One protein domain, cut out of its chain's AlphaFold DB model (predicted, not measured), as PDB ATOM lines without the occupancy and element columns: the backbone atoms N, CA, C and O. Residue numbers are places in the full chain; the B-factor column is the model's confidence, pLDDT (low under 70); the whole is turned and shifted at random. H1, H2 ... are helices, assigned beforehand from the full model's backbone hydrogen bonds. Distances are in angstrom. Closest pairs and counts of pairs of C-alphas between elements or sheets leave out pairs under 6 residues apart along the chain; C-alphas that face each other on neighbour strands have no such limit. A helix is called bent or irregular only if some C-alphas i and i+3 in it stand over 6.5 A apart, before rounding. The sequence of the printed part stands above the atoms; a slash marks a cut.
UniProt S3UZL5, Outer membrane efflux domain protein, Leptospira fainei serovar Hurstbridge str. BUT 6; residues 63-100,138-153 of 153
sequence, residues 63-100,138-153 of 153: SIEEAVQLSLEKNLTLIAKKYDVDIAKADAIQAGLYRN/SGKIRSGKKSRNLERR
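Overview. This is residues 63 to 100 and 138 to 153 of the 153 residues of the protein "Outer membrane efflux domain protein" of Leptospira fainei serovar Hurstbridge str. BUT 6 (UniProt S3UZL5). Three helices make a thin rod: the longest, H2, lies in its middle, a shorter helix, H3, runs back side by side with the last part of H2, residues 88 to 95, and H1 goes on from the first end of H2 at an angle, with no other helix beside it. Residues 63 to 70 and 72 to 78 stand free, of which 64 to 70 and 72 to 74 belong to H1 and 76 to 78 to H2, while residues 96 to 100 make a tail after H2. The printed part has 54 residues with three named helices, H1, H2 and H3 in that order along the chain, and no named strand; the class is all helix. The whole is extended, with a radius of gyration of the C-alphas of 16.9 A, and spans 58 by 20 by 12 A.

Along the chain. The printed part begins at Ser 63. H1 holds residues 64 to 74 and is 15.0 A long from first to last C-alpha; it begins with C-alpha 64 at (-24.419, -29.589, -25.395). After Asn 75 comes H2, residues 76 to 95, the longest helix, with 20 residues and 28.5 A from first to last C-alpha; its C-alpha 95 is at (-6.488, 9.135, -26.645). Residues 96 to 100 follow, up to the cut. Beyond the cut, H3 holds residues 140 to 151 and is 16.8 A long, ending with C-alpha 151 at (-6.407, -1.827, -32.520).

Arrangement. H1 and H2 are joined by a tight link of one residue and run the same way at a steep tilt of 44 degrees. They are close but not clearly touching, with 2 pairs of C-alphas within 8 A; their closest C-alphas, those of Leu 72 and Leu 78, are 6.9 A apart. H2 and H3 touch, with 13 pairs of C-alphas within 8 A, and H2 does so with residues 88 to 95 alone. The closest C-alphas of these two, those of Ala 92 and Arg 148, are 5.1 A apart. H2 and H3 run opposite ways at a shallow tilt of 17 degrees. H1 and H3 are apart. In H1, H2 and H3 every pair of O i and N i+4 is within hydrogen-bond range, and no helix is bent.

Size, cuts and confidence. The outline is a rod, and its two C-alphas farthest apart, those of Ser 63 and Ser 138, are 57.7 A from each other. Without the stretches that stand free, the body has 39 residues and spans 46 by 21 by 6 A. Residues 101 to 137 are not printed, and C-alphas 100 and 138 are 17.5 A apart across this cut, which lies in the link from H2 to H3. The printed part ends at Arg 153, the chain's last residue. The mean pLDDT of the printed part is 91.1, and residue 153 alone is under 70.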
ATOM      1  N   SER A  63     -27.113 -30.828 -21.501       89.25
ATOM      2  CA  SER A  63     -27.103 -30.881 -22.968       89.25
ATOM      3  C   SER A  63     -25.927 -30.063 -23.518       89.25
ATOM      4  O   SER A  63     -25.394 -29.171 -22.854       89.25
ATOM      5  N   ILE A  64     -25.504 -30.347 -24.752       88.38
ATOM      6  CA  ILE A  64     -24.419 -29.589 -25.395       88.38
ATOM      7  C   ILE A  64     -24.810 -28.111 -25.525       88.38
ATOM      8  O   ILE A  64     -23.982 -27.235 -25.281       88.38
ATOM      9  N   GLU A  65     -26.068 -27.820 -25.857       91.12
ATOM     10  CA  GLU A  65     -26.582 -26.452 -25.946       91.12
ATOM     11  C   GLU A  65     -26.516 -25.733 -24.592       91.12
ATOM     12  O   GLU A  65     -26.058 -24.591 -24.520       91.12
ATOM     13  N   GLU A  66     -26.906 -26.411 -23.512       89.50
ATOM     14  CA  GLU A  66     -26.846 -25.861 -22.155       89.50
ATOM     15  C   GLU A  66     -25.398 -25.622 -21.709       89.50
ATOM     16  O   GLU A  66     -25.084 -24.576 -21.136       89.50
ATOM     17  N   ALA A  67     -24.487 -26.544 -22.031       88.81
ATOM     18  CA  ALA A  67     -23.062 -26.398 -21.748       88.81
ATOM     19  C   ALA A  67     -22.435 -25.224 -22.520       88.81
ATOM     20  O   ALA A  67     -21.603 -24.496 -21.972       88.81
ATOM     21  N   VAL A  68     -22.846 -24.996 -23.773       89.81
ATOM     22  CA  VAL A  68     -22.399 -23.845 -24.576       89.81
ATOM     23  C   VAL A  68     -22.901 -22.538 -23.972       89.81
ATOM     24  O   VAL A  68     -22.105 -21.616 -23.795       89.81
ATOM     25  N   GLN A  69     -24.181 -22.459 -23.608       92.19
ATOM     26  CA  GLN A  69     -24.750 -21.256 -22.997       92.19
ATOM     27  C   GLN A  69     -24.065 -20.934 -21.662       92.19
ATOM     28  O   GLN A  69     -23.636 -19.802 -21.430       92.19
ATOM     29  N   LEU A  70     -23.872 -21.951 -20.818       90.31
ATOM     30  CA  LEU A  70     -23.187 -21.804 -19.536       90.31
ATOM     31  C   LEU A  70     -21.718 -21.399 -19.722       90.31
ATOM     32  O   LEU A  70     -21.212 -20.563 -18.973       90.31
ATOM     33  N   SER A  71     -21.045 -21.914 -20.755       89.00
ATOM     34  CA  SER A  71     -19.694 -21.484 -21.127       89.00
ATOM     35  C   SER A  71     -19.670 -20.021 -21.577       89.00
ATOM     36  O   SER A  71     -18.854 -19.249 -21.081       89.00
ATOM     37  N   LEU A  72     -20.587 -19.574 -22.437       91.44
ATOM     38  CA  LEU A  72     -20.644 -18.169 -22.864       91.44
ATOM     39  C   LEU A  72     -20.873 -17.202 -21.691       91.44
ATOM     40  O   LEU A  72     -20.311 -16.105 -21.680       91.44
ATOM     41  N   GLU A  73     -21.663 -17.606 -20.697       90.25
ATOM     42  CA  GLU A  73     -22.019 -16.756 -19.557       90.25
ATOM     43  C   GLU A  73     -21.016 -16.795 -18.399       90.25
ATOM     44  O   GLU A  73     -20.834 -15.784 -17.715       90.25
ATOM     45  N   LYS A  74     -20.393 -17.949 -18.133       91.81
ATOM     46  CA  LYS A  74     -19.595 -18.186 -16.914       91.81
ATOM     47  C   LYS A  74     -18.121 -18.467 -17.175       91.81
ATOM     48  O   LYS A  74     -17.345 -18.501 -16.220       91.81
ATOM     49  N   ASN A  75     -17.699 -18.647 -18.427       94.88
ATOM     50  CA  ASN A  75     -16.290 -18.879 -18.725       94.88
ATOM     51  C   ASN A  75     -15.466 -17.626 -18.402       94.88
ATOM     52  O   ASN A  75     -15.566 -16.589 -19.063       94.88
ATOM     53  N   LEU A  76     -14.610 -17.748 -17.387       94.81
ATOM     54  CA  LEU A  76     -13.762 -16.663 -16.897       94.81
ATOM     55  C   LEU A  76     -12.828 -16.115 -17.982       94.81
ATOM     56  O   LEU A  76     -12.556 -14.917 -18.003       94.81
ATOM     57  N   THR A  77     -12.386 -16.958 -18.918       95.56
ATOM     58  CA  THR A  77     -11.551 -16.540 -20.049       95.56
ATOM     59  C   THR A  77     -12.331 -15.642 -21.004       95.56
ATOM     60  O   THR A  77     -11.823 -14.600 -21.412       95.56
ATOM     61  N   LEU A  78     -13.579 -15.994 -21.335       94.12
ATOM     62  CA  LEU A  78     -14.426 -15.165 -22.201       94.12
ATOM     63  C   LEU A  78     -14.787 -13.838 -21.528       94.12
ATOM     64  O   LEU A  78     -14.736 -12.786 -22.167       94.12
ATOM     65  N   ILE A  79     -15.081 -13.869 -20.227       95.00
ATOM     66  CA  ILE A  79     -15.333 -12.663 -19.429       95.00
ATOM     67  C   ILE A  79     -14.091 -11.761 -19.407       95.00
ATOM     68  O   ILE A  79     -14.211 -10.558 -19.628       95.00
ATOM     69  N   ALA A  80     -12.896 -12.322 -19.205       94.75
ATOM     70  CA  ALA A  80     -11.648 -11.562 -19.263       94.75
ATOM     71  C   ALA A  80     -11.453 -10.906 -20.640       94.75
ATOM     72  O   ALA A  80     -11.182  -9.709 -20.722       94.75
ATOM     73  N   LYS A  81     -11.703 -11.645 -21.730       94.06
ATOM     74  CA  LYS A  81     -11.642 -11.098 -23.097       94.06
ATOM     75  C   LYS A  81     -12.679 -10.020 -23.379       94.06
ATOM     76  O   LYS A  81     -12.390  -9.078 -24.110       94.06
ATOM     77  N   LYS A  82     -13.861 -10.096 -22.771       94.12
ATOM     78  CA  LYS A  82     -14.839  -9.005 -22.824       94.12
ATOM     79  C   LYS A  82     -14.290  -7.731 -22.168       94.12
ATOM     80  O   LYS A  82     -14.439  -6.656 -22.743       94.12
ATOM     81  N   TYR A  83     -13.631  -7.842 -21.014       95.75
ATOM     82  CA  TYR A  83     -13.018  -6.683 -20.358       95.75
ATOM     83  C   TYR A  83     -11.854  -6.094 -21.161       95.75
ATOM     84  O   TYR A  83     -11.750  -4.871 -21.218       95.75
ATOM     85  N   ASP A  84     -11.049  -6.912 -21.851       94.38
ATOM     86  CA  ASP A  84     -10.006  -6.418 -22.770       94.38
ATOM     87  C   ASP A  84     -10.603  -5.460 -23.826       94.38
ATOM     88  O   ASP A  84     -10.044  -4.401 -24.120       94.38
ATOM     89  N   VAL A  85     -11.790  -5.784 -24.353       94.06
ATOM     90  CA  VAL A  85     -12.507  -4.931 -25.315       94.06
ATOM     91  C   VAL A  85     -12.977  -3.621 -24.676       94.06
ATOM     92  O   VAL A  85     -12.924  -2.567 -25.316       94.06
ATOM     93  N   ASP A  86     -13.452  -3.655 -23.433       95.31
ATOM     94  CA  ASP A  86     -13.895  -2.449 -22.728       95.31
ATOM     95  C   ASP A  86     -12.718  -1.537 -22.347       95.31
ATOM     96  O   ASP A  86     -12.827  -0.315 -22.479       95.31
ATOM     97  N   ILE A  87     -11.565  -2.116 -22.000       95.25
ATOM     98  CA  ILE A  87     -10.302  -1.388 -21.805       95.25
ATOM     99  C   ILE A  87      -9.887  -0.697 -23.110       95.25
ATOM    100  O   ILE A  87      -9.675   0.514 -23.121       95.25
ATOM    101  N   ALA A  88      -9.881  -1.417 -24.237       94.38
ATOM    102  CA  ALA A  88      -9.533  -0.834 -25.536       94.38
ATOM    103  C   ALA A  88     -10.472   0.324 -25.942       94.38
ATOM    104  O   ALA A  88     -10.041   1.310 -26.550       94.38
ATOM    105  N   LYS A  89     -11.763   0.253 -25.583       93.75
ATOM    106  CA  LYS A  89     -12.707   1.373 -25.775       93.75
ATOM    107  C   LYS A  89     -12.339   2.576 -24.909       93.75
ATOM    108  O   LYS A  89     -12.370   3.701 -25.413       93.75
ATOM    109  N   ALA A  90     -12.013   2.352 -23.637       95.06
ATOM    110  CA  ALA A  90     -11.592   3.415 -22.728       95.06
ATOM    111  C   ALA A  90     -10.320   4.105 -23.243       95.06
ATOM    112  O   ALA A  90     -10.270   5.334 -23.298       95.06
ATOM    113  N   ASP A  91      -9.356   3.336 -23.748       93.50
ATOM    114  CA  ASP A  91      -8.118   3.861 -24.331       93.50
ATOM    115  C   ASP A  91      -8.367   4.714 -25.577       93.50
ATOM    116  O   ASP A  91      -7.767   5.780 -25.743       93.50
ATOM    117  N   ALA A  92      -9.282   4.290 -26.453       93.06
ATOM    118  CA  ALA A  92      -9.657   5.069 -27.631       93.06
ATOM    119  C   ALA A  92     -10.340   6.400 -27.262       93.06
ATOM    120  O   ALA A  92     -10.137   7.408 -27.947       93.06
ATOM    121  N   ILE A  93     -11.134   6.418 -26.186       92.12
ATOM    122  CA  ILE A  93     -11.742   7.643 -25.643       92.12
ATOM    123  C   ILE A  93     -10.654   8.541 -25.052       92.12
ATOM    124  O   ILE A  93     -10.567   9.711 -25.425       92.12
ATOM    125  N   GLN A  94      -9.785   7.981 -24.209       92.69
ATOM    126  CA  GLN A  94      -8.707   8.697 -23.532       92.69
ATOM    127  C   GLN A  94      -7.735   9.345 -24.524       92.69
ATOM    128  O   GLN A  94      -7.368  10.509 -24.370       92.69
ATOM    129  N   ALA A  95      -7.362   8.626 -25.588       90.19
ATOM    130  CA  ALA A  95      -6.488   9.135 -26.645       90.19
ATOM    131  C   ALA A  95      -7.111  10.287 -27.452       90.19
ATOM    132  O   ALA A  95      -6.391  11.040 -28.104       90.19
ATOM    133  N   GLY A  96      -8.441  10.414 -27.433       88.62
ATOM    134  CA  GLY A  96      -9.186  11.462 -28.123       88.62
ATOM    135  C   GLY A  96      -9.487  12.702 -27.280       88.62
ATOM    136  O   GLY A  96     -10.124  13.618 -27.804       88.62
ATOM    137  N   LEU A  97      -9.088  12.737 -26.005       90.44
ATOM    138  CA  LEU A  97      -9.374  13.868 -25.126       90.44
ATOM    139  C   LEU A  97      -8.512  15.078 -25.488       90.44
ATOM    140  O   LEU A  97      -7.281  15.022 -25.489       90.44
ATOM    141  N   TYR A  98      -9.177  16.205 -25.731       88.50
ATOM    142  CA  TYR A  98      -8.522  17.505 -25.704       88.50
ATOM    143  C   TYR A  98      -8.392  17.962 -24.257       88.50
ATOM    144  O   TYR A  98      -9.264  17.712 -23.425       88.50
ATOM    145  N   ARG A  99      -7.300  18.664 -23.952       85.62
ATOM    146  CA  ARG A  99      -7.229  19.412 -22.698       85.62
ATOM    147  C   ARG A  99      -8.255  20.544 -22.765       85.62
ATOM    148  O   ARG A  99      -8.355  21.224 -23.782       85.62
ATOM    149  N   ASN A 100      -8.999  20.741 -21.686       90.38
ATOM    150  CA  ASN A 100      -9.900  21.881 -21.584       90.38
ATOM    151  C   ASN A 100      -9.070  23.168 -21.466       90.38
ATOM    152  O   ASN A 100      -8.024  23.150 -20.804       90.38
ATOM    153  N   SER A 138      -0.719  19.761 -35.132       90.62
ATOM    154  CA  SER A 138      -0.167  18.558 -35.763       90.62
ATOM    155  C   SER A 138      -1.222  17.470 -36.001       90.62
ATOM    156  O   SER A 138      -0.906  16.447 -36.609       90.62
ATOM    157  N   GLY A 139      -2.443  17.627 -35.481       91.25
ATOM    158  CA  GLY A 139      -3.474  16.588 -35.529       91.25
ATOM    159  C   GLY A 139      -3.084  15.307 -34.779       91.25
ATOM    160  O   GLY A 139      -3.608  14.228 -35.082       91.25
ATOM    161  N   LYS A 140      -2.150  15.393 -33.822       90.62
ATOM    162  CA  LYS A 140      -1.590  14.231 -33.115       90.62
ATOM    163  C   LYS A 140      -2.666  13.505 -32.310       90.62
ATOM    164  O   LYS A 140      -2.657  12.276 -32.262       90.62
ATOM    165  N   ILE A 141      -3.622  14.240 -31.742       89.75
ATOM    166  CA  ILE A 141      -4.735  13.679 -30.960       89.75
ATOM    167  C   ILE A 141      -5.677  12.899 -31.885       89.75
ATOM    168  O   ILE A 141      -6.087  11.778 -31.580       89.75
ATOM    169  N   ARG A 142      -5.965  13.441 -33.077       90.00
ATOM    170  CA  ARG A 142      -6.791  12.756 -34.089       90.00
ATOM    171  C   ARG A 142      -6.130  11.474 -34.587       90.00
ATOM    172  O   ARG A 142      -6.799  10.448 -34.704       90.00
ATOM    173  N   SER A 143      -4.825  11.533 -34.852       91.94
ATOM    174  CA  SER A 143      -4.036  10.371 -35.266       91.94
ATOM    175  C   SER A 143      -4.020   9.292 -34.176       91.94
ATOM    176  O   SER A 143      -4.359   8.143 -34.448       91.94
ATOM    177  N   GLY A 144      -3.762   9.674 -32.918       90.44
ATOM    178  CA  GLY A 144      -3.783   8.758 -31.773       90.44
ATOM    179  C   GLY A 144      -5.129   8.054 -31.592       90.44
ATOM    180  O   GLY A 144      -5.177   6.828 -31.492       90.44
ATOM    181  N   LYS A 145      -6.240   8.802 -31.653       93.12
ATOM    182  CA  LYS A 145      -7.595   8.227 -31.614       93.12
ATOM    183  C   LYS A 145      -7.847   7.250 -32.766       93.12
ATOM    184  O   LYS A 145      -8.501   6.226 -32.564       93.12
ATOM    185  N   LYS A 146      -7.363   7.546 -33.977       92.75
ATOM    186  CA  LYS A 146      -7.524   6.661 -35.142       92.75
ATOM    187  C   LYS A 146      -6.767   5.349 -34.945       92.75
ATOM    188  O   LYS A 146      -7.367   4.296 -35.133       92.75
ATOM    189  N   SER A 147      -5.508   5.404 -34.516       91.94
ATOM    190  CA  SER A 147      -4.688   4.207 -34.290       91.94
ATOM    191  C   SER A 147      -5.294   3.282 -33.231       91.94
ATOM    192  O   SER A 147      -5.425   2.088 -33.476       91.94
ATOM    193  N   ARG A 148      -5.786   3.829 -32.110       91.19
ATOM    194  CA  ARG A 148      -6.467   3.034 -31.066       91.19
ATOM    195  C   ARG A 148      -7.785   2.407 -31.532       91.19
ATOM    196  O   ARG A 148      -8.136   1.319 -31.098       91.19
ATOM    197  N   ASN A 149      -8.514   3.060 -32.440       90.25
ATOM    198  CA  ASN A 149      -9.725   2.473 -33.026       90.25
ATOM    199  C   ASN A 149      -9.430   1.331 -34.010       90.25
ATOM    200  O   ASN A 149     -10.301   0.491 -34.221       90.25
ATOM    201  N   LEU A 150      -8.246   1.312 -34.628       89.19
ATOM    202  CA  LEU A 150      -7.817   0.201 -35.481       89.19
ATOM    203  C   LEU A 150      -7.450  -1.021 -34.637       89.19
ATOM    204  O   LEU A 150      -7.831  -2.125 -34.990       89.19
ATOM    205  N   GLU A 151      -6.804  -0.797 -33.493       84.44
ATOM    206  CA  GLU A 151      -6.407  -1.827 -32.520       84.44
ATOM    207  C   GLU A 151      -7.607  -2.506 -31.822       84.44
ATOM    208  O   GLU A 151      -7.474  -3.573 -31.237       84.44
ATOM    209  N   ARG A 152      -8.802  -1.908 -31.918       79.75
ATOM    210  CA  ARG A 152     -10.068  -2.472 -31.424       79.75
ATOM    211  C   ARG A 152     -10.668  -3.557 -32.339       79.75
ATOM    212  O   ARG A 152     -11.530  -4.298 -31.869       79.75
ATOM    213  N   ARG A 153     -10.343  -3.559 -33.638       67.50
ATOM    214  CA  ARG A 153     -10.965  -4.445 -34.641       67.50
ATOM    215  C   ARG A 153     -10.292  -5.805 -34.678       67.50
ATOM    216  O   ARG A 153     -11.053  -6.780 -34.838       67.50
TER     217      ARG A 153